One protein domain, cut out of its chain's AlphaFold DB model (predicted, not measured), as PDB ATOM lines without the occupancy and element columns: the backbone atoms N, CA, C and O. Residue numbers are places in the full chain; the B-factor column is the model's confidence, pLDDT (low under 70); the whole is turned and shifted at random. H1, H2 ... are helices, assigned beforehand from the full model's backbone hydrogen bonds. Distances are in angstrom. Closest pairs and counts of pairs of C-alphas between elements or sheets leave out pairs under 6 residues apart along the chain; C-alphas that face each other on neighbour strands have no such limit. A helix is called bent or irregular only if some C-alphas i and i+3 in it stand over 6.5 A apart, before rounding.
ATOM      1  N   ILE A  59     162.748 241.384 267.371       52.16
ATOM      2  CA  ILE A  59     163.831 240.821 266.559       52.16
ATOM      3  C   ILE A  59     164.660 242.019 266.077       52.16
ATOM      4  O   ILE A  59     164.106 242.866 265.374       52.16
ATOM      5  N   PRO A  60     165.958 242.141 266.438       54.91
ATOM      6  CA  PRO A  60     166.831 243.142 265.835       54.91
ATOM      7  C   PRO A  60     166.592 243.146 264.328       54.91
ATOM      8  O   PRO A  60     166.579 242.068 263.744       54.91
ATOM      9  N   LEU A  61     166.438 244.310 263.687       47.91
ATOM     10  CA  LEU A  61     166.217 244.415 262.227       47.91
ATOM     11  C   LEU A  61     167.152 243.500 261.414       47.91
ATOM     12  O   LEU A  61     166.798 242.967 260.374       47.91
ATOM     13  N   THR A  62     168.348 243.269 261.948       50.19
ATOM     14  CA  THR A  62     169.385 242.412 261.376       50.19
ATOM     15  C   THR A  62     169.168 240.895 261.522       50.19
ATOM     16  O   THR A  62     169.829 240.119 260.839       50.19
ATOM     17  N   LEU A  63     168.299 240.443 262.426       64.50
ATOM     18  CA  LEU A  63     167.813 239.063 262.530       64.50
ATOM     19  C   LEU A  63     166.502 238.860 261.757       64.50
ATOM     20  O   LEU A  63     166.172 237.712 261.466       64.50
ATOM     21  N   THR A  64     165.795 239.934 261.390       66.56
ATOM     22  CA  THR A  64     164.568 239.880 260.579       66.56
ATOM     23  C   THR A  64     164.807 239.147 259.262       66.56
ATOM     24  O   THR A  64     164.010 238.283 258.909       66.56
ATOM     25  N   ASP A  65     165.942 239.388 258.602       65.69
ATOM     26  CA  ASP A  65     166.305 238.707 257.353       65.69
ATOM     27  C   ASP A  65     166.578 237.208 257.563       65.69
ATOM     28  O   ASP A  65     166.124 236.371 256.786       65.69
ATOM     29  N   CYS A  66     167.277 236.842 258.645       75.06
ATOM     30  CA  CYS A  66     167.562 235.438 258.973       75.06
ATOM     31  C   CYS A  66     166.287 234.681 259.368       75.06
ATOM     32  O   CYS A  66     166.103 233.524 258.990       75.06
ATOM     33  N   HIS A  67     165.404 235.338 260.123       77.06
ATOM     34  CA  HIS A  67     164.084 234.827 260.468       77.06
ATOM     35  C   HIS A  67     163.237 234.625 259.211       77.06
ATOM     36  O   HIS A  67     162.742 233.523 258.991       77.06
ATOM     37  N   ALA A  68     163.126 235.647 258.360       74.25
ATOM     38  CA  ALA A  68     162.366 235.582 257.118       74.25
ATOM     39  C   ALA A  68     162.887 234.473 256.191       74.25
ATOM     40  O   ALA A  68     162.090 233.693 255.677       74.25
ATOM     41  N   ALA A  69     164.208 234.335 256.038       78.00
ATOM     42  CA  ALA A  69     164.817 233.274 255.234       78.00
ATOM     43  C   ALA A  69     164.525 231.868 255.789       78.00
ATOM     44  O   ALA A  69     164.166 230.954 255.037       78.00
ATOM     45  N   MET A  70     164.624 231.684 257.111       83.56
ATOM     46  CA  MET A  70     164.303 230.405 257.749       83.56
ATOM     47  C   MET A  70     162.818 230.057 257.590       83.56
ATOM     48  O   MET A  70     162.489 228.935 257.203       83.56
ATOM     49  N   MET A  71     161.929 231.022 257.830       81.94
ATOM     50  CA  MET A  71     160.484 230.853 257.665       81.94
ATOM     51  C   MET A  71     160.116 230.531 256.219       81.94
ATOM     52  O   MET A  71     159.412 229.553 255.978       81.94
ATOM     53  N   ALA A  72     160.683 231.255 255.252       80.56
ATOM     54  CA  ALA A  72     160.502 230.971 253.832       80.56
ATOM     55  C   ALA A  72     160.970 229.553 253.467       80.56
ATOM     56  O   ALA A  72     160.301 228.855 252.705       80.56
ATOM     57  N   THR A  73     162.079 229.084 254.047       84.19
ATOM     58  CA  THR A  73     162.575 227.717 253.831       84.19
ATOM     59  C   THR A  73     161.620 226.674 254.411       84.19
ATOM     60  O   THR A  73     161.268 225.721 253.712       84.19
ATOM     61  N   ILE A  74     161.159 226.852 255.654       84.19
ATOM     62  CA  ILE A  74     160.169 225.969 256.293       84.19
ATOM     63  C   ILE A  74     158.893 225.919 255.451       84.19
ATOM     64  O   ILE A  74     158.413 224.837 255.115       84.19
ATOM     65  N   HIS A  75     158.373 227.076 255.043       80.25
ATOM     66  CA  HIS A  75     157.188 227.172 254.195       80.25
ATOM     67  C   HIS A  75     157.391 226.480 252.851       80.25
ATOM     68  O   HIS A  75     156.555 225.674 252.451       80.25
ATOM     69  N   GLN A  76     158.524 226.704 252.182       83.00
ATOM     70  CA  GLN A  76     158.847 226.041 250.919       83.00
ATOM     71  C   GLN A  76     158.860 224.514 251.066       83.00
ATOM     72  O   GLN A  76     158.354 223.807 250.194       83.00
ATOM     73  N   VAL A  77     159.391 223.992 252.174       86.88
ATOM     74  CA  VAL A  77     159.338 222.560 252.481       86.88
ATOM     75  C   VAL A  77     157.890 222.066 252.563       86.88
ATOM     76  O   VAL A  77     157.546 221.091 251.891       86.88
ATOM     77  N   ARG A  78     157.032 222.757 253.322       85.62
ATOM     78  CA  ARG A  78     155.610 222.405 253.479       85.62
ATOM     79  C   ARG A  78     154.863 222.438 252.139       85.62
ATOM     80  O   ARG A  78     154.158 221.485 251.803       85.62
ATOM     81  N   LEU A  79     155.086 223.475 251.328       82.25
ATOM     82  CA  LEU A  79     154.510 223.625 249.984       82.25
ATOM     83  C   LEU A  79     154.886 222.455 249.065       82.25
ATOM     84  O   LEU A  79     154.022 221.871 248.409       82.25
ATOM     85  N   ILE A  80     156.165 222.063 249.038       84.06
ATOM     86  CA  ILE A  80     156.628 220.957 248.187       84.06
ATOM     87  C   ILE A  80     156.011 219.624 248.628       84.06
ATOM     88  O   ILE A  80     155.576 218.847 247.777       84.06
ATOM     89  N   VAL A  81     155.946 219.355 249.936       85.44
ATOM     90  CA  VAL A  81     155.315 218.139 250.487       85.44
ATOM     91  C   VAL A  81     153.858 218.044 250.032       85.44
ATOM     92  O   VAL A  81     153.418 216.996 249.548       85.44
ATOM     93  N   PHE A  82     153.128 219.155 250.130       81.44
ATOM     94  CA  PHE A  82     151.738 219.239 249.703       81.44
ATOM     95  C   PHE A  82     151.569 218.978 248.206       81.44
ATOM     96  O   PHE A  82     150.694 218.218 247.778       81.44
ATOM     97  N   GLU A  83     152.443 219.567 247.399       79.94
ATOM     98  CA  GLU A  83     152.364 219.465 245.951       79.94
ATOM     99  C   GLU A  83     152.720 218.062 245.432       79.94
ATOM    100  O   GLU A  83     152.113 217.571 244.474       79.94
ATOM    101  N   ILE A  84     153.644 217.370 246.102       81.62
ATOM    102  CA  ILE A  84     153.921 215.950 245.855       81.62
ATOM    103  C   ILE A  84     152.660 215.115 246.126       81.62
ATOM    104  O   ILE A  84     152.226 214.365 245.249       81.62
ATOM    105  N   ALA A  85     152.016 215.303 247.282       77.31
ATOM    106  CA  ALA A  85     150.803 214.568 247.642       77.31
ATOM    107  C   ALA A  85     149.636 214.836 246.672       77.31
ATOM    108  O   ALA A  85     148.894 213.921 246.301       77.31
ATOM    109  N   ARG A  86     149.483 216.083 246.204       74.19
ATOM    110  CA  ARG A  86     148.485 216.444 245.187       74.19
ATOM    111  C   ARG A  86     148.707 215.686 243.882       74.19
ATOM    112  O   ARG A  86     147.750 215.159 243.309       74.19
ATOM    113  N   LYS A  87     149.951 215.635 243.397       72.88
ATOM    114  CA  LYS A  87     150.289 214.942 242.145       72.88
ATOM    115  C   LYS A  87     150.042 213.440 242.247       72.88
ATOM    116  O   LYS A  87     149.498 212.874 241.302       72.88
ATOM    117  N   GLU A  88     150.343 212.821 243.386       70.94
ATOM    118  CA  GLU A  88     150.020 211.410 243.637       70.94
ATOM    119  C   GLU A  88     148.503 211.153 243.613       70.94
ATOM    120  O   GLU A  88     148.042 210.218 242.960       70.94
ATOM    121  N   MET A  89     147.696 212.018 244.235       62.94
ATOM    122  CA  MET A  89     146.231 211.883 244.223       62.94
ATOM    123  C   MET A  89     145.590 212.146 242.853       62.94
ATOM    124  O   MET A  89     144.620 211.472 242.497       62.94
ATOM    125  N   SER A  90     146.123 213.091 242.072       55.50
ATOM    126  CA  SER A  90     145.635 213.422 240.722       55.50
ATOM    127  C   SER A  90     145.720 212.231 239.758       55.50
ATOM    128  O   SER A  90     144.826 212.028 238.935       55.50
ATOM    129  N   VAL A  91     146.745 211.387 239.914       54.12
ATOM    130  CA  VAL A  91     146.900 210.140 239.146       54.12
ATOM    131  C   VAL A  91     145.824 209.108 239.516       54.12
ATOM    132  O   VAL A  91     145.424 208.310 238.672       54.12
ATOM    133  N   VAL A  92     145.309 209.141 240.750       52.66
ATOM    134  CA  VAL A  92     144.425 208.098 241.295       52.66
ATOM    135  C   VAL A  92     142.936 208.475 241.228       52.66
ATOM    136  O   VAL A  92     142.100 207.587 241.060       52.66
ATOM    137  N   ARG A  93     142.545 209.760 241.333       52.00
ATOM    138  CA  ARG A  93     141.121 210.177 241.325       52.00
ATOM    139  C   ARG A  93     140.883 211.587 240.763       52.00
ATOM    140  O   ARG A  93     141.125 212.582 241.435       52.00
ATOM    141  N   ARG A  94     140.210 211.681 239.607       51.09
ATOM    142  CA  ARG A  94     139.728 212.935 238.967       51.09
ATOM    143  C   ARG A  94     138.629 213.716 239.728       51.09
ATOM    144  O   ARG A  94     138.092 214.670 239.180       51.09
ATOM    145  N   ARG A  95     138.232 213.322 240.947       50.25
ATOM    146  CA  ARG A  95     137.048 213.878 241.653       50.25
ATOM    147  C   ARG A  95     137.305 214.411 243.071       50.25
ATOM    148  O   ARG A  95     136.348 214.750 243.760       50.25
ATOM    149  N   LEU A  96     138.551 214.471 243.535       51.91
ATOM    150  CA  LEU A  96     138.849 215.019 244.862       51.91
ATOM    151  C   LEU A  96     138.961 216.547 244.800       51.91
ATOM    152  O   LEU A  96     139.799 217.082 244.082       51.91
ATOM    153  N   THR A  97     138.113 217.236 245.566       56.16
ATOM    154  CA  THR A  97     138.107 218.703 245.714       56.16
ATOM    155  C   THR A  97     139.073 219.206 246.789       56.16
ATOM    156  O   THR A  97     139.306 220.407 246.864       56.16
ATOM    157  N   SER A  98     139.639 218.306 247.604       60.28
ATOM    158  CA  SER A  98     140.611 218.623 248.656       60.28
ATOM    159  C   SER A  98     141.733 217.586 248.714       60.28
ATOM    160  O   SER A  98     141.513 216.391 248.502       60.28
ATOM    161  N   VAL A  99     142.941 218.065 249.004       64.31
ATOM    162  CA  VAL A  99     144.157 217.264 249.196       64.31
ATOM    163  C   VAL A  99     144.428 217.219 250.696       64.31
ATOM    164  O   VAL A  99     144.563 218.263 251.334       64.31
ATOM    165  N   LYS A 100     144.463 216.009 251.263       68.12
ATOM    166  CA  LYS A 100     144.809 215.765 252.668       68.12
ATOM    167  C   LYS A 100     146.123 215.000 252.740       68.12
ATOM    168  O   LYS A 100     146.246 213.944 252.118       68.12
ATOM    169  N   LEU A 101     147.075 215.512 253.515       73.12
ATOM    170  CA  LEU A 101     148.305 214.789 253.827       73.12
ATOM    171  C   LEU A 101     147.992 213.593 254.734       73.12
ATOM    172  O   LEU A 101     147.185 213.687 255.660       73.12
ATOM    173  N   THR A 102     148.629 212.453 254.467       74.81
ATOM    174  CA  THR A 102     148.493 211.230 255.272       74.81
ATOM    175  C   THR A 102     149.841 210.526 255.418       74.81
ATOM    176  O   THR A 102     150.760 210.765 254.631       74.81
ATOM    177  N   GLY A 103     149.967 209.669 256.437       82.75
ATOM    178  CA  GLY A 103     151.179 208.887 256.700       82.75
ATOM    179  C   GLY A 103     152.433 209.752 256.854       82.75
ATOM    180  O   GLY A 103     152.377 210.848 257.401       82.75
ATOM    181  N   ALA A 104     153.553 209.284 256.298       83.94
ATOM    182  CA  ALA A 104     154.859 209.924 256.471       83.94
ATOM    183  C   ALA A 104     154.931 211.373 255.946       83.94
ATOM    184  O   ALA A 104     155.705 212.167 256.470       83.94
ATOM    185  N   ALA A 105     154.127 211.738 254.940       81.06
ATOM    186  CA  ALA A 105     154.059 213.116 254.446       81.06
ATOM    187  C   ALA A 105     153.378 214.054 255.456       81.06
ATOM    188  O   ALA A 105     153.762 215.213 255.582       81.06
ATOM    189  N   ARG A 106     152.380 213.544 256.192       82.06
ATOM    190  CA  ARG A 106     151.713 214.285 257.267       82.06
ATOM    191  C   ARG A 106     152.649 214.480 258.454       82.06
ATOM    192  O   ARG A 106     152.813 215.611 258.883       82.06
ATOM    193  N   ASP A 107     153.288 213.414 258.932       82.69
ATOM    194  CA  ASP A 107     154.213 213.489 260.076       82.69
ATOM    195  C   ASP A 107     155.357 214.488 259.804       82.69
ATOM    196  O   ASP A 107     155.816 215.225 260.682       82.69
ATOM    197  N   PHE A 108     155.795 214.549 258.545       85.62
ATOM    198  CA  PHE A 108     156.808 215.488 258.087       85.62
ATOM    199  C   PHE A 108     156.310 216.950 258.065       85.62
ATOM    200  O   PHE A 108     157.025 217.832 258.539       85.62
ATOM    201  N   ASP A 109     155.086 217.220 257.583       84.12
ATOM    202  CA  ASP A 109     154.464 218.560 257.647       84.12
ATOM    203  C   ASP A 109     154.189 219.005 259.092       84.12
ATOM    204  O   ASP A 109     154.450 220.154 259.435       84.12
ATOM    205  N   GLU A 110     153.743 218.099 259.968       82.31
ATOM    206  CA  GLU A 110     153.536 218.381 261.397       82.31
ATOM    207  C   GLU A 110     154.839 218.833 262.076       82.31
ATOM    208  O   GLU A 110     154.847 219.790 262.856       82.31
ATOM    209  N   THR A 111     155.961 218.198 261.723       82.12
ATOM    210  CA  THR A 111     157.292 218.575 262.221       82.12
ATOM    211  C   THR A 111     157.698 219.970 261.732       82.12
ATOM    212  O   THR A 111     158.142 220.799 262.526       82.12
ATOM    213  N   ALA A 112     157.511 220.259 260.440       81.94
ATOM    214  CA  ALA A 112     157.831 221.563 259.859       81.94
ATOM    215  C   ALA A 112     156.937 222.688 260.417       81.94
ATOM    216  O   ALA A 112     157.428 223.758 260.766       81.94
ATOM    217  N   SER A 113     155.638 222.429 260.575       80.69
ATOM    218  CA  SER A 113     154.689 223.370 261.177       80.69
ATOM    219  C   SER A 113     155.018 223.658 262.642       80.69
ATOM    220  O   SER A 113     154.972 224.809 263.069       80.69
ATOM    221  N   SER A 114     155.410 222.635 263.409       77.25
ATOM    222  CA  SER A 114     155.829 222.815 264.804       77.25
ATOM    223  C   SER A 114     157.073 223.700 264.919       77.25
ATOM    224  O   SER A 114     157.203 224.459 265.877       77.25
ATOM    225  N   MET A 115     157.990 223.631 263.950       76.12
ATOM    226  CA  MET A 115     159.158 224.510 263.906       76.12
ATOM    227  C   MET A 115     158.762 225.971 263.689       76.12
ATOM    228  O   MET A 115     159.243 226.832 264.417       76.12
ATOM    229  N   GLU A 116     157.866 226.234 262.741       76.31
ATOM    230  CA  GLU A 116     157.333 227.570 262.456       76.31
ATOM    231  C   GLU A 116     156.691 228.212 263.697       76.31
ATOM    232  O   GLU A 116     157.056 229.326 264.070       76.31
ATOM    233  N   VAL A 117     155.816 227.486 264.400       71.38
ATOM    234  CA  VAL A 117     155.118 228.003 265.593       71.38
ATOM    235  C   VAL A 117     156.091 228.319 266.734       71.38
ATOM    236  O   VAL A 117     155.946 229.320 267.435       71.38
ATOM    237  N   ASN A 118     157.105 227.474 266.927       71.75
ATOM    238  CA  ASN A 118     158.026 227.600 268.053       71.75
ATOM    239  C   ASN A 118     159.213 228.537 267.779       71.75
ATOM    240  O   ASN A 118     159.933 228.880 268.716       71.75
ATOM    241  N   PHE A 119     159.447 228.958 266.530       72.94
ATOM    242  CA  PHE A 119     160.622 229.759 266.170       72.94
ATOM    243  C   PHE A 119     160.633 231.121 266.876       72.94
ATOM    244  O   PHE A 119     161.631 231.493 267.494       72.94
ATOM    245  N   VAL A 120     159.507 231.843 266.842       69.12
ATOM    246  CA  VAL A 120     159.378 233.165 267.478       69.12
ATOM    247  C   VAL A 120     159.507 233.055 268.998       69.12
ATOM    248  O   VAL A 120     160.233 233.833 269.614       69.12
ATOM    249  N   GLN A 121     158.879 232.042 269.607       69.50
ATOM    250  CA  GLN A 121     159.007 231.786 271.047       69.50
ATOM    251  C   GLN A 121     160.447 231.448 271.451       69.50
ATOM    252  O   GLN A 121     160.895 231.837 272.526       69.50
ATOM    253  N   ALA A 122     161.195 230.751 270.594       70.62
ATOM    254  CA  ALA A 122     162.589 230.419 270.867       70.62
ATOM    255  C   ALA A 122     163.505 231.658 270.879       70.62
ATOM    256  O   ALA A 122     164.522 231.640 271.569       70.62
ATOM    257  N   LEU A 123     163.148 232.718 270.144       71.44
ATOM    258  CA  LEU A 123     163.883 233.990 270.097       71.44
ATOM    259  C   LEU A 123     163.437 235.012 271.153       71.44
ATOM    260  O   LEU A 123     164.124 236.014 271.355       71.44
ATOM    261  N   SER A 124     162.299 234.784 271.806       72.50
ATOM    262  CA  SER A 124     161.711 235.713 272.772       72.50
ATOM    263  C   SER A 124     162.581 235.851 274.029       72.50
ATOM    264  O   SER A 124     163.054 234.869 274.611       72.50
ATOM    265  N   ILE A 125     162.787 237.100 274.456       74.38
ATOM    266  CA  ILE A 125     163.504 237.460 275.681       74.38
ATOM    267  C   ILE A 125     162.474 238.057 276.638       74.38
ATOM    268  O   ILE A 125     161.975 239.157 276.414       74.38
ATOM    269  N   SER A 126     162.193 237.351 277.735       74.00
ATOM    270  CA  SER A 126     161.085 237.669 278.653       74.00
ATOM    271  C   SER A 126     161.074 239.107 279.176       74.00
ATOM    272  O   SER A 126     160.010 239.696 279.344       74.00
ATOM    273  N   ILE A 127     162.251 239.688 279.426       69.44
ATOM    274  CA  ILE A 127     162.392 241.080 279.875       69.44
ATOM    275  C   ILE A 127     161.903 242.056 278.806       69.44
ATOM    276  O   ILE A 127     161.187 243.002 279.122       69.44
ATOM    277  N   ILE A 128     162.277 241.811 277.551       70.00
ATOM    278  CA  ILE A 128     161.899 242.656 276.423       70.00
ATOM    279  C   ILE A 128     160.388 242.552 276.192       70.00
ATOM    280  O   ILE A 128     159.704 243.568 276.089       70.00
ATOM    281  N   ASP A 129     159.846 241.334 276.232       69.31
ATOM    282  CA  ASP A 129     158.406 241.123 276.083       69.31
ATOM    283  C   ASP A 129     157.621 241.803 277.217       69.31
ATOM    284  O   ASP A 129     156.627 242.483 276.970       69.31
ATOM    285  N   SER A 130     158.095 241.708 278.464       69.62
ATOM    286  CA  SER A 130     157.462 242.379 279.607       69.62
ATOM    287  C   SER A 130     157.402 243.900 279.446       69.62
ATOM    288  O   SER A 130     156.409 244.513 279.833       69.62
ATOM    289  N   LEU A 131     158.444 244.530 278.898       71.62
ATOM    290  CA  LEU A 131     158.466 245.981 278.686       71.62
ATOM    291  C   LEU A 131     157.481 246.412 277.598       71.62
ATOM    292  O   LEU A 131     156.830 247.444 277.734       71.62
ATOM    293  N   GLN A 132     157.320 245.606 276.554       64.88
ATOM    294  CA  GLN A 132     156.400 245.899 275.462       64.88
ATOM    295  C   GLN A 132     154.931 245.836 275.899       64.88
ATOM    296  O   GLN A 132     154.140 246.706 275.537       64.88
ATOM    297  N   TRP A 133     154.562 244.826 276.691       61.62
ATOM    298  CA  TRP A 133     153.163 244.588 277.061       61.62
ATOM    299  C   TRP A 133     152.686 245.401 278.272       61.62
ATOM    300  O   TRP A 133     151.487 245.624 278.407       61.62
ATOM    301  N   ASN A 134     153.599 245.883 279.124       60.16
ATOM    302  CA  ASN A 134     153.253 246.588 280.367       60.16
ATOM    303  C   ASN A 134     153.455 248.115 280.299       60.16
ATOM    304  O   ASN A 134     153.704 248.748 281.321       60.16
ATOM    305  N   GLY A 135     153.396 248.720 279.107       59.53
ATOM    306  CA  GLY A 135     153.569 250.175 278.955       59.53
ATOM    307  C   GLY A 135     155.008 250.666 279.174       59.53
ATOM    308  O   GLY A 135     155.245 251.858 279.329       59.53
ATOM    309  N   GLY A 136     155.989 249.763 279.154       71.06
ATOM    310  CA  GLY A 136     157.421 250.067 279.221       71.06
ATOM    311  C   GLY A 136     158.031 250.433 277.867       71.06
ATOM    312  O   GLY A 136     159.250 250.373 277.717       71.06
ATOM    313  N   ALA A 137     157.221 250.805 276.871       73.94
ATOM    314  CA  ALA A 137     157.703 251.148 275.534       73.94
ATOM    315  C   ALA A 137     158.702 252.321 275.553       73.94
ATOM    316  O   ALA A 137     159.674 252.310 274.807       73.94
ATOM    317  N   ARG A 138     158.547 253.269 276.485       82.19
ATOM    318  CA  ARG A 138     159.526 254.345 276.724       82.19
ATOM    319  C   ARG A 138     160.864 253.819 277.237       82.19
ATOM    320  O   ARG A 138     161.912 254.334 276.878       82.19
ATOM    321  N   LEU A 139     160.844 252.773 278.063       83.88
ATOM    322  CA  LEU A 139     162.053 252.143 278.603       83.88
ATOM    323  C   LEU A 139     162.755 251.244 277.579       83.88
ATOM    324  O   LEU A 139     163.925 250.907 277.765       83.88
ATOM    325  N   MET A 140     162.083 250.880 276.484       80.75
ATOM    326  CA  MET A 140     162.716 250.129 275.402       80.75
ATOM    327  C   MET A 140     163.849 250.914 274.742       80.75
ATOM    328  O   MET A 140     164.868 250.314 274.414       80.75
ATOM    329  N   THR A 141     163.733 252.237 274.599       76.75
ATOM    330  CA  THR A 141     164.818 253.072 274.049       76.75
ATOM    331  C   THR A 141     166.028 253.098 274.988       76.75
ATOM    332  O   THR A 141     167.162 252.928 274.542       76.75
ATOM    333  N   VAL A 142     165.782 253.167 276.301       82.56
ATOM    334  CA  VAL A 142     166.809 253.102 277.357       82.56
ATOM    335  C   VAL A 142     167.498 251.737 277.405       82.56
ATOM    336  O   VAL A 142     168.691 251.663 277.689       82.56
ATOM    337  N   LEU A 143     166.775 250.648 277.122       83.69
ATOM    338  CA  LEU A 143     167.355 249.305 277.038       83.69
ATOM    339  C   LEU A 143     168.172 249.120 275.757       83.69
ATOM    340  O   LEU A 143     169.225 248.483 275.778       83.69
ATOM    341  N   ARG A 144     167.667 249.649 274.640       81.94
ATOM    342  CA  ARG A 144     168.168 249.365 273.297       81.94
ATOM    343  C   ARG A 144     169.588 249.865 273.087       81.94
ATOM    344  O   ARG A 144     170.425 249.078 272.664       81.94
ATOM    345  N   THR A 145     169.882 251.128 273.392       81.94
ATOM    346  CA  THR A 145     171.211 251.700 273.119       81.94
ATOM    347  C   THR A 145     172.334 250.990 273.887       81.94
ATOM    348  O   THR A 145     173.319 250.607 273.256       81.94
ATOM    349  N   PRO A 146     172.219 250.733 275.207       84.62
ATOM    350  CA  PRO A 146     173.228 249.969 275.936       84.62
ATOM    351  C   PRO A 146     173.328 248.517 275.470       84.62
ATOM    352  O   PRO A 146     174.429 247.981 275.422       84.62
ATOM    353  N   LEU A 147     172.206 247.886 275.106       85.12
ATOM    354  CA  LEU A 147     172.199 246.521 274.581       85.12
ATOM    355  C   LEU A 147     172.930 246.445 273.235       85.12
ATOM    356  O   LEU A 147     173.784 245.588 273.046       85.12
ATOM    357  N   GLU A 148     172.649 247.372 272.316       83.69
ATOM    358  CA  GLU A 148     173.319 247.454 271.016       83.69
ATOM    359  C   GLU A 148     174.811 247.807 271.144       83.69
ATOM    360  O   GLU A 148     175.604 247.383 270.306       83.69
ATOM    361  N   ALA A 149     175.214 248.523 272.196       85.62
ATOM    362  CA  ALA A 149     176.617 248.818 272.485       85.62
ATOM    363  C   ALA A 149     177.359 247.682 273.223       85.62
ATOM    364  O   ALA A 149     178.586 247.723 273.328       85.62
ATOM    365  N   ASP A 150     176.648 246.681 273.752       90.00
ATOM    366  CA  ASP A 150     177.240 245.609 274.549       90.00
ATOM    367  C   ASP A 150     177.950 244.573 273.660       90.00
ATOM    368  O   ASP A 150     177.360 243.961 272.767       90.00
ATOM    369  N   HIS A 151     179.245 244.367 273.911       92.56
ATOM    370  CA  HIS A 151     180.087 243.481 273.105       92.56
ATOM    371  C   HIS A 151     179.627 242.019 273.150       92.56
ATOM    372  O   HIS A 151     179.590 241.352 272.119       92.56
ATOM    373  N   GLU A 152     179.246 241.527 274.331       91.44
ATOM    374  CA  GLU A 152     178.798 240.145 274.536       91.44
ATOM    375  C   GLU A 152     177.494 239.892 273.767       91.44
ATOM    376  O   GLU A 152     177.337 238.868 273.094       91.44
ATOM    377  N   TYR A 153     176.587 240.871 273.795       89.19
ATOM    378  CA  TYR A 153     175.372 240.840 272.989       89.19
ATOM    379  C   TYR A 153     175.669 240.843 271.483       89.19
ATOM    380  O   TYR A 153     175.119 240.013 270.759       89.19
ATOM    381  N   GLN A 154     176.550 241.723 270.995       89.25
ATOM    382  CA  GLN A 154     176.878 241.811 269.564       89.25
ATOM    383  C   GLN A 154     177.565 240.551 269.024       89.25
ATOM    384  O   GLN A 154     177.241 240.083 267.924       89.25
ATOM    385  N   GLU A 155     178.481 239.959 269.791       90.69
ATOM    386  CA  GLU A 155     179.108 238.683 269.439       90.69
ATOM    387  C   GLU A 155     178.078 237.557 269.372       90.69
ATOM    388  O   GLU A 155     178.034 236.802 268.394       90.69
ATOM    389  N   CYS A 156     177.202 237.472 270.375       89.94
ATOM    390  CA  CYS A 156     176.152 236.465 270.423       89.94
ATOM    391  C   CYS A 156     175.149 236.622 269.270       89.94
ATOM    392  O   CYS A 156     174.804 235.650 268.595       89.94
ATOM    393  N   LEU A 157     174.745 237.859 268.974       87.50
ATOM    394  CA  LEU A 157     173.877 238.198 267.851       87.50
ATOM    395  C   LEU A 157     174.506 237.789 266.511       87.50
ATOM    396  O   LEU A 157     173.834 237.223 265.646       87.50
ATOM    397  N   THR A 158     175.803 238.041 266.340       88.81
ATOM    398  CA  THR A 158     176.554 237.634 265.144       88.81
ATOM    399  C   THR A 158     176.613 236.111 265.027       88.81
ATOM    400  O   THR A 158     176.300 235.561 263.968       88.81
ATOM    401  N   LYS A 159     176.921 235.413 266.125       91.19
ATOM    402  CA  LYS A 159     176.944 233.947 266.181       91.19
ATOM    403  C   LYS A 159     175.583 233.337 265.839       91.19
ATOM    404  O   LYS A 159     175.533 232.358 265.087       91.19
ATOM    405  N   LEU A 160     174.493 233.916 266.344       90.50
ATOM    406  CA  LEU A 160     173.135 233.486 266.025       90.50
ATOM    407  C   LEU A 160     172.859 233.628 264.524       90.50
ATOM    408  O   LEU A 160     172.480 232.644 263.893       90.50
ATOM    409  N   LYS A 161     173.121 234.799 263.928       88.56
ATOM    410  CA  LYS A 161     172.934 235.025 262.481       88.56
ATOM    411  C   LYS A 161     173.704 234.016 261.638       88.56
ATOM    412  O   LYS A 161     173.129 233.369 260.768       88.56
ATOM    413  N   THR A 162     174.997 233.837 261.917       90.62
ATOM    414  CA  THR A 162     175.830 232.869 261.192       90.62
ATOM    415  C   THR A 162     175.294 231.447 261.341       90.62
ATOM    416  O   THR A 162     175.284 230.690 260.371       90.62
ATOM    417  N   SER A 163     174.814 231.084 262.533       92.31
ATOM    418  CA  SER A 163     174.228 229.766 262.786       92.31
ATOM    419  C   SER A 163     172.934 229.566 262.004       92.31
ATOM    420  O   SER A 163     172.804 228.547 261.331       92.31
ATOM    421  N   LEU A 164     172.021 230.542 262.023       90.25
ATOM    422  CA  LEU A 164     170.751 230.481 261.296       90.25
ATOM    423  C   LEU A 164     170.964 230.398 259.782       90.25
ATOM    424  O   LEU A 164     170.392 229.512 259.155       90.25
ATOM    425  N   LEU A 165     171.842 231.228 259.207       89.19
ATOM    426  CA  LEU A 165     172.182 231.175 257.777       89.19
ATOM    427  C   LEU A 165     172.827 229.840 257.385       89.19
ATOM    428  O   LEU A 165     172.547 229.286 256.325       89.19
ATOM    429  N   ARG A 166     173.696 229.287 258.241       92.56
ATOM    430  CA  ARG A 166     174.297 227.972 257.989       92.56
ATOM    431  C   ARG A 166     173.241 226.867 258.020       92.56
ATOM    432  O   ARG A 166     173.253 226.010 257.141       92.56
ATOM    433  N   ILE A 167     172.357 226.887 259.018       92.25
ATOM    434  CA  ILE A 167     171.278 225.904 259.159       92.25
ATOM    435  C   ILE A 167     170.319 225.992 257.969       92.25
ATOM    436  O   ILE A 167     169.992 224.958 257.395       92.25
ATOM    437  N   GLU A 168     169.926 227.198 257.563       90.12
ATOM    438  CA  GLU A 168     169.054 227.437 256.409       90.12
ATOM    439  C   GLU A 168     169.675 226.869 255.126       90.12
ATOM    440  O   GLU A 168     169.079 226.010 254.472       90.12
ATOM    441  N   LYS A 169     170.934 227.213 254.836       90.69
ATOM    442  CA  LYS A 169     171.669 226.677 253.684       90.69
ATOM    443  C   LYS A 169     171.776 225.149 253.699       90.69
ATOM    444  O   LYS A 169     171.628 224.496 252.660       90.69
ATOM    445  N   ASP A 170     172.053 224.558 254.860       92.44
ATOM    446  CA  ASP A 170     172.149 223.106 255.006       92.44
ATOM    447  C   ASP A 170     170.784 222.422 254.844       92.44
ATOM    448  O   ASP A 170     170.690 221.399 254.151       92.44
ATOM    449  N   MET A 171     169.717 223.011 255.385       91.62
ATOM    450  CA  MET A 171     168.338 222.555 255.213       91.62
ATOM    451  C   MET A 171     167.919 222.610 253.739       91.62
ATOM    452  O   MET A 171     167.398 221.620 253.218       91.62
ATOM    453  N   ILE A 172     168.245 223.692 253.025       89.50
ATOM    454  CA  ILE A 172     168.005 223.804 251.581       89.50
ATOM    455  C   ILE A 172     168.699 222.667 250.832       89.50
ATOM    456  O   ILE A 172     168.088 222.003 249.995       89.50
ATOM    457  N   ARG A 173     169.970 222.401 251.135       91.69
ATOM    458  CA  ARG A 173     170.754 221.379 250.429       91.69
ATOM    459  C   ARG A 173     170.258 219.957 250.691       91.69
ATOM    460  O   ARG A 173     170.260 219.135 249.775       91.69
ATOM    461  N   THR A 174     169.900 219.652 251.932       91.38
ATOM    462  CA  THR A 174     169.721 218.268 252.408       91.38
ATOM    463  C   THR A 174     168.264 217.851 252.584       91.38
ATOM    464  O   THR A 174     167.971 216.663 252.526       91.38
ATOM    465  N   VAL A 175     167.343 218.809 252.718       91.38
ATOM    466  CA  VAL A 175     165.904 218.555 252.852       91.38
ATOM    467  C   VAL A 175     165.157 219.114 251.648       91.38
ATOM    468  O   VAL A 175     164.573 218.353 250.873       91.38
ATOM    469  N   THR A 176     165.229 220.428 251.424       89.44
ATOM    470  CA  THR A 176     164.477 221.086 250.346       89.44
ATOM    471  C   THR A 176     164.929 220.602 248.968       89.44
ATOM    472  O   THR A 176     164.100 220.336 248.103       89.44
ATOM    473  N   GLY A 177     166.232 220.421 248.752       89.31
ATOM    474  CA  GLY A 177     166.815 219.954 247.495       89.31
ATOM    475  C   GLY A 177     166.302 218.571 247.075       89.31
ATOM    476  O   GLY A 177     165.785 218.437 245.963       89.31
ATOM    477  N   PRO A 178     166.397 217.535 247.930       92.25
ATOM    478  CA  PRO A 178     165.798 216.230 247.659       92.25
ATOM    479  C   PRO A 178     164.287 216.279 247.418       92.25
ATOM    480  O   PRO A 178     163.814 215.633 246.483       92.25
ATOM    481  N   LEU A 179     163.541 217.083 248.184       89.75
ATOM    482  CA  LEU A 179     162.103 217.277 247.972       89.75
ATOM    483  C   LEU A 179     161.808 217.915 246.604       89.75
ATOM    484  O   LEU A 179     160.979 217.399 245.855       89.75
ATOM    485  N   LYS A 180     162.538 218.970 246.215       89.44
ATOM    486  CA  LYS A 180     162.442 219.594 244.881       89.44
ATOM    487  C   LYS A 180     162.749 218.580 243.776       89.44
ATOM    488  O   LYS A 180     161.990 218.461 242.817       89.44
ATOM    489  N   LYS A 181     163.822 217.795 243.920       89.25
ATOM    490  CA  LYS A 181     164.175 216.736 242.957       89.25
ATOM    491  C   LYS A 181     163.078 215.679 242.843       89.25
ATOM    492  O   LYS A 181     162.791 215.240 241.731       89.25
ATOM    493  N   ALA A 182     162.470 215.267 243.952       87.94
ATOM    494  CA  ALA A 182     161.360 214.318 243.949       87.94
ATOM    495  C   ALA A 182     160.135 214.895 243.221       87.94
ATOM    496  O   ALA A 182     159.569 214.233 242.349       87.94
ATOM    497  N   LEU A 183     159.806 216.164 243.483       85.75
ATOM    498  CA  LEU A 183     158.716 216.883 242.827       85.75
ATOM    499  C   LEU A 183     158.910 217.011 241.304       85.75
ATOM    500  O   LEU A 183     157.964 216.771 240.547       85.75
ATOM    501  N   ILE A 184     160.117 217.370 240.852       85.62
ATOM    502  CA  ILE A 184     160.468 217.500 239.424       85.62
ATOM    503  C   ILE A 184     160.378 216.141 238.728       85.62
ATOM    504  O   ILE A 184     159.747 216.008 237.680       85.62
ATOM    505  N   ASN A 185     160.961 215.110 239.345       86.56
ATOM    506  CA  ASN A 185     160.998 213.762 238.783       86.56
ATOM    507  C   ASN A 185     159.688 212.984 238.972       86.56
ATOM    508  O   ASN A 185     159.614 211.831 238.550       86.56
ATOM    509  N   LYS A 186     158.670 213.591 239.602       83.81
ATOM    510  CA  LYS A 186     157.371 212.974 239.909       83.81
ATOM    511  C   LYS A 186     157.521 211.647 240.672       83.81
ATOM    512  O   LYS A 186     156.850 210.668 240.357       83.81
ATOM    513  N   LYS A 187     158.432 211.609 241.648       85.25
ATOM    514  CA  LYS A 187     158.678 210.447 242.513       85.25
ATOM    515  C   LYS A 187     158.248 210.749 243.941       85.25
ATOM    516  O   LYS A 187     158.402 211.879 244.396       85.25
ATOM    517  N   THR A 188     157.795 209.723 244.654       82.62
ATOM    518  CA  THR A 188     157.590 209.798 246.101       82.62
ATOM    519  C   THR A 188     158.954 209.956 246.783       82.62
ATOM    520  O   THR A 188     159.834 209.116 246.573       82.62
ATOM    521  N   PRO A 189     159.185 211.030 247.555       87.06
ATOM    522  CA  PRO A 189     160.406 211.181 248.330       87.06
ATOM    523  C   PRO A 189     160.406 210.202 249.505       87.06
ATOM    524  O   PRO A 189     159.362 209.842 250.053       87.06
ATOM    525  N   ASP A 190     161.598 209.810 249.936       87.81
ATOM    526  CA  ASP A 190     161.756 209.011 251.144       87.81
ATOM    527  C   ASP A 190     161.639 209.901 252.391       87.81
ATOM    528  O   ASP A 190     162.623 210.328 252.994       87.81
ATOM    529  N   PHE A 191     160.400 210.207 252.781       86.06
ATOM    530  CA  PHE A 191     160.111 211.021 253.964       86.06
ATOM    531  C   PHE A 191     160.712 210.438 255.251       86.06
ATOM    532  O   PHE A 191     161.056 211.196 256.157       86.06
ATOM    533  N   LYS A 192     160.888 209.110 255.334       84.88
ATOM    534  CA  LYS A 192     161.462 208.459 256.519       84.88
ATOM    535  C   LYS A 192     162.944 208.781 256.689       84.88
ATOM    536  O   LYS A 192     163.383 208.935 257.823       84.88
ATOM    537  N   SER A 193     163.704 208.915 255.601       86.75
ATOM    538  CA  SER A 193     165.110 209.339 255.683       86.75
ATOM    539  C   SER A 193     165.282 210.855 255.790       86.75
ATOM    540  O   SER A 193     166.252 211.312 256.398       86.75
ATOM    541  N   LEU A 194     164.337 211.647 255.269       88.25
ATOM    542  CA  LEU A 194     164.369 213.113 255.364       88.25
ATOM    543  C   LEU A 194     163.932 213.643 256.739       88.25
ATOM    544  O   LEU A 194     164.471 214.647 257.205       88.25
ATOM    545  N   SER A 195     162.980 212.983 257.405       85.94
ATOM    546  CA  SER A 195     162.411 213.440 258.683       85.94
ATOM    547  C   SER A 195     163.454 213.609 259.807       85.94
ATOM    548  O   SER A 195     163.463 214.670 260.441       85.94
ATOM    549  N   PRO A 196     164.411 212.680 260.024       87.75
ATOM    550  CA  PRO A 196     165.476 212.877 261.010       87.75
ATOM    551  C   PRO A 196     166.370 214.086 260.710       87.75
ATOM    552  O   PRO A 196     166.829 214.754 261.636       87.75
ATOM    553  N   GLN A 197     166.609 214.393 259.429       87.94
ATOM    554  CA  GLN A 197     167.417 215.550 259.032       87.94
ATOM    555  C   GLN A 197     166.669 216.859 259.294       87.94
ATOM    556  O   GLN A 197     167.231 217.763 259.907       87.94
ATOM    557  N   ALA A 198     165.390 216.936 258.919       85.50
ATOM    558  CA  ALA A 198     164.539 218.086 259.228       85.50
ATOM    559  C   ALA A 198     164.429 218.322 260.748       85.50
ATOM    560  O   ALA A 198     164.630 219.437 261.226       85.50
ATOM    561  N   THR A 199     164.216 217.252 261.521       86.88
ATOM    562  CA  THR A 199     164.143 217.306 262.994       86.88
ATOM    563  C   THR A 199     165.458 217.775 263.617       86.88
ATOM    564  O   THR A 199     165.462 218.528 264.592       86.88
ATOM    565  N   ARG A 200     166.599 217.362 263.053       90.38
ATOM    566  CA  ARG A 200     167.907 217.850 263.489       90.38
ATOM    567  C   ARG A 200     168.024 219.364 263.304       90.38
ATOM    568  O   ARG A 200     168.457 220.023 264.241       90.38
ATOM    569  N   TYR A 201     167.624 219.910 262.154       88.88
ATOM    570  CA  TYR A 201     167.684 221.359 261.929       88.88
ATOM    571  C   TYR A 201     166.786 222.131 262.889       88.88
ATOM    572  O   TYR A 201     167.208 223.166 263.393       88.88
ATOM    573  N   TYR A 202     165.610 221.594 263.222       83.75
ATOM    574  CA  TYR A 202     164.768 222.170 264.268       83.75
ATOM    575  C   TYR A 202     165.508 222.265 265.608       83.75
ATOM    576  O   TYR A 202     165.601 223.344 266.190       83.75
ATOM    577  N   ARG A 203     166.107 221.160 266.064       87.19
ATOM    578  CA  ARG A 203     166.883 221.141 267.312       87.19
ATOM    579  C   ARG A 203     168.059 222.118 267.269       87.19
ATOM    580  O   ARG A 203     168.315 222.797 268.259       87.19
ATOM    581  N   ASP A 204     168.763 222.182 266.144       90.38
ATOM    582  CA  ASP A 204     169.924 223.054 265.970       90.38
ATOM    583  C   ASP A 204     169.503 224.542 265.986       90.38
ATOM    584  O   ASP A 204     170.184 225.361 266.603       90.38
ATOM    585  N   VAL A 205     168.344 224.887 265.404       87.31
ATOM    586  CA  VAL A 205     167.734 226.224 265.519       87.31
ATOM    587  C   VAL A 205     167.354 226.531 266.962       87.31
ATOM    588  O   VAL A 205     167.755 227.565 267.485       87.31
ATOM    589  N   THR A 206     166.617 225.643 267.635       85.06
ATOM    590  CA  THR A 206     166.204 225.858 269.030       85.06
ATOM    591  C   THR A 206     167.409 226.040 269.949       85.06
ATOM    592  O   THR A 206     167.386 226.912 270.814       85.06
ATOM    593  N   ALA A 207     168.478 225.266 269.745       88.94
ATOM    594  CA  ALA A 207     169.715 225.407 270.501       88.94
ATOM    595  C   ALA A 207     170.375 226.777 270.270       88.94
ATOM    596  O   ALA A 207     170.729 227.445 271.240       88.94
ATOM    597  N   ALA A 208     170.484 227.221 269.013       89.56
ATOM    598  CA  ALA A 208     171.050 228.529 268.684       89.56
ATOM    599  C   ALA A 208     170.223 229.684 269.278       89.56
ATOM    600  O   ALA A 208     170.781 230.608 269.867       89.56
ATOM    601  N   CYS A 209     168.893 229.611 269.171       86.38
ATOM    602  CA  CYS A 209     167.994 230.614 269.736       86.38
ATOM    603  C   CYS A 209     168.032 230.626 271.273       86.38
ATOM    604  O   CYS A 209     168.044 231.701 271.868       86.38
ATOM    605  N   SER A 210     168.109 229.458 271.926       85.75
ATOM    606  CA  SER A 210     168.228 229.371 273.388       85.75
ATOM    607  C   SER A 210     169.528 229.991 273.887       85.75
ATOM    608  O   SER A 210     169.496 230.755 274.844       85.75
ATOM    609  N   GLU A 211     170.656 229.699 273.232       89.00
ATOM    610  CA  GLU A 211     171.943 230.299 273.589       89.00
ATOM    611  C   GLU A 211     171.878 231.829 273.487       89.00
ATOM    612  O   GLU A 211     172.265 232.533 274.420       89.00
ATOM    613  N   TYR A 212     171.315 232.338 272.387       87.62
ATOM    614  CA  TYR A 212     171.081 233.767 272.214       87.62
ATOM    615  C   TYR A 212     170.225 234.358 273.330       87.62
ATOM    616  O   TYR A 212     170.608 235.357 273.934       87.62
ATOM    617  N   ARG A 213     169.087 233.734 273.633       85.44
ATOM    618  CA  ARG A 213     168.165 234.205 274.667       85.44
ATOM    619  C   ARG A 213     168.835 234.272 276.035       85.44
ATOM    620  O   ARG A 213     168.607 235.228 276.776       85.44
ATOM    621  N   ASP A 214     169.639 233.273 276.379       87.88
ATOM    622  CA  ASP A 214     170.278 233.194 277.690       87.88
ATOM    623  C   ASP A 214     171.330 234.302 277.853       87.88
ATOM    624  O   ASP A 214     171.338 234.997 278.876       87.88
ATOM    625  N   VAL A 215     172.148 234.534 276.817       88.94
ATOM    626  CA  VAL A 215     173.139 235.620 276.788       88.94
ATOM    627  C   VAL A 215     172.452 236.982 276.754       88.94
ATOM    628  O   VAL A 215     172.654 237.789 277.659       88.94
ATOM    629  N   ALA A 216     171.581 237.234 275.776       85.94
ATOM    630  CA  ALA A 216     170.890 238.512 275.633       85.94
ATOM    631  C   ALA A 216     170.056 238.846 276.880       85.94
ATOM    632  O   ALA A 216     170.118 239.963 277.389       85.94
ATOM    633  N   GLY A 217     169.358 237.862 277.455       85.81
ATOM    634  CA  GLY A 217     168.637 238.024 278.715       85.81
ATOM    635  C   GLY A 217     169.553 238.337 279.902       85.81
ATOM    636  O   GLY A 217     169.171 239.111 280.780       85.81
ATOM    637  N   SER A 218     170.765 237.772 279.943       89.81
ATOM    638  CA  SER A 218     171.783 238.110 280.947       89.81
ATOM    639  C   SER A 218     172.255 239.558 280.810       89.81
ATOM    640  O   SER A 218     172.264 240.298 281.798       89.81
ATOM    641  N   VAL A 219     172.554 239.995 279.583       89.06
ATOM    642  CA  VAL A 219     172.941 241.379 279.282       89.06
ATOM    643  C   VAL A 219     171.822 242.351 279.663       89.06
ATOM    644  O   VAL A 219     172.078 243.326 280.370       89.06
ATOM    645  N   CYS A 220     170.567 242.052 279.308       87.69
ATOM    646  CA  CYS A 220     169.417 242.856 279.723       87.69
ATOM    647  C   CYS A 220     169.341 242.991 281.251       87.69
ATOM    648  O   CYS A 220     169.208 244.105 281.749       87.69
ATOM    649  N   ARG A 221     169.493 241.900 282.017       88.50
ATOM    650  CA  ARG A 221     169.500 241.962 283.495       88.50
ATOM    651  C   ARG A 221     170.637 242.825 284.041       88.50
ATOM    652  O   ARG A 221     170.433 243.566 285.001       88.50
ATOM    653  N   ARG A 222     171.825 242.750 283.435       90.81
ATOM    654  CA  ARG A 222     172.980 243.576 283.810       90.81
ATOM    655  C   ARG A 222     172.695 245.063 283.585       90.81
ATOM    656  O   ARG A 222     172.938 245.859 284.489       90.81
ATOM    657  N   ILE A 223     172.121 245.418 282.434       87.62
ATOM    658  CA  ILE A 223     171.684 246.790 282.128       87.62
ATOM    659  C   ILE A 223     170.637 247.252 283.149       87.62
ATOM    660  O   ILE A 223     170.775 248.335 283.718       87.62
ATOM    661  N   GLN A 224     169.649 246.406 283.457       86.44
ATOM    662  CA  GLN A 224     168.596 246.716 284.429       86.44
ATOM    663  C   GLN A 224     169.112 246.933 285.861       86.44
ATOM    664  O   GLN A 224     168.544 247.722 286.616       86.44
ATOM    665  N   GLY A 225     170.208 246.274 286.245       86.75
ATOM    666  CA  GLY A 225     170.884 246.510 287.527       86.75
ATOM    667  C   GLY A 225     171.633 247.851 287.607       86.75
ATOM    668  O   GLY A 225     171.998 248.304 288.700       86.75
ATOM    669  N   GLY A 226     171.859 248.507 286.466       87.81
ATOM    670  CA  GLY A 226     172.587 249.768 286.359       87.81
ATOM    671  C   GLY A 226     171.880 250.951 287.029       87.81
ATOM    672  O   GLY A 226     170.669 250.950 287.249       87.81
TER     673      GLY A 226
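What this domain is: This is residues 59 to 226 of the 301 residues of an uncharacterized protein of Friedmanniomyces endolithicus (UniProt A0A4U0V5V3). Four long helices, H6, H5, H1 and H2, stand side by side in a rod-shaped, up-and-down bundle, each running against the one before it in the chain. At one end, the short H3 and H4 form a hairpin, with H4 across the ends of H5 and H6. The 168 printed residues hold six named helices, H1 to H6, and no named strand: all helix. The whole is loose, with a radius of gyration of the C-alphas of 19.9 A and spans of 67 by 30 by 21 A.

Where its parts are: H6, residues 191 to 225, is 50.0 A long, from C-alpha 191 at (160.111, 211.021, 253.964) to C-alpha 225 at (170.884, 246.510, 287.527). H5 is residues 151 to 184, 46.8 A, with a kink of 33 degrees near 178. H1, residues 61 to 92, 47.2 A, begins at (166.217, 244.415, 262.227). H2 is residues 103 to 123, 31.2 A, only just irregular: C-alphas 117 and 120 are 7.0 A apart. H3 is residues 126 to 133, 10.6 A; H4 is residues 137 to 149, 19.3 A.

How they stand to each other: The hub H6 touches H5, closest C-alphas Tyr 153 and Ala 216 at 5.7 A, opposite ways at a shallow tilt of 15 degrees; they form a hairpin. H6 touches H2, the same way at 10 degrees, shallow, closest C-alphas Leu 123 and Cys 209 at 5.3 A. H1 touches H5, closest C-alphas Ile 84 and Leu 183 at 5.7 A. With residues 71 to 85 alone, H1 touches H2, its hairpin partner, closest C-alphas Arg 78 and Asp 109 at 5.8 A. H2 and H5 are apart. H4 touches H6 about perpendicular, 80 degrees, with residues 143 to 147 alone, closest C-alphas Leu 147 and Cys 220 at 6.9 A. Every O i to N i+4 pair is within hydrogen-bond range in H3, but 25 of 28 in H1, 15 of 17 in H2, 6 of 9 in H4, 27 of 30 in H5 and 29 of 31 in H6.

The domain as a whole: The C-alphas farthest apart, of Arg 94 and Gly 226, are 68.4 A apart. The printed part has no cut and no long link. Low-confidence stretches, with pLDDT under 70, include residues 59 to 65 and 89 to 100.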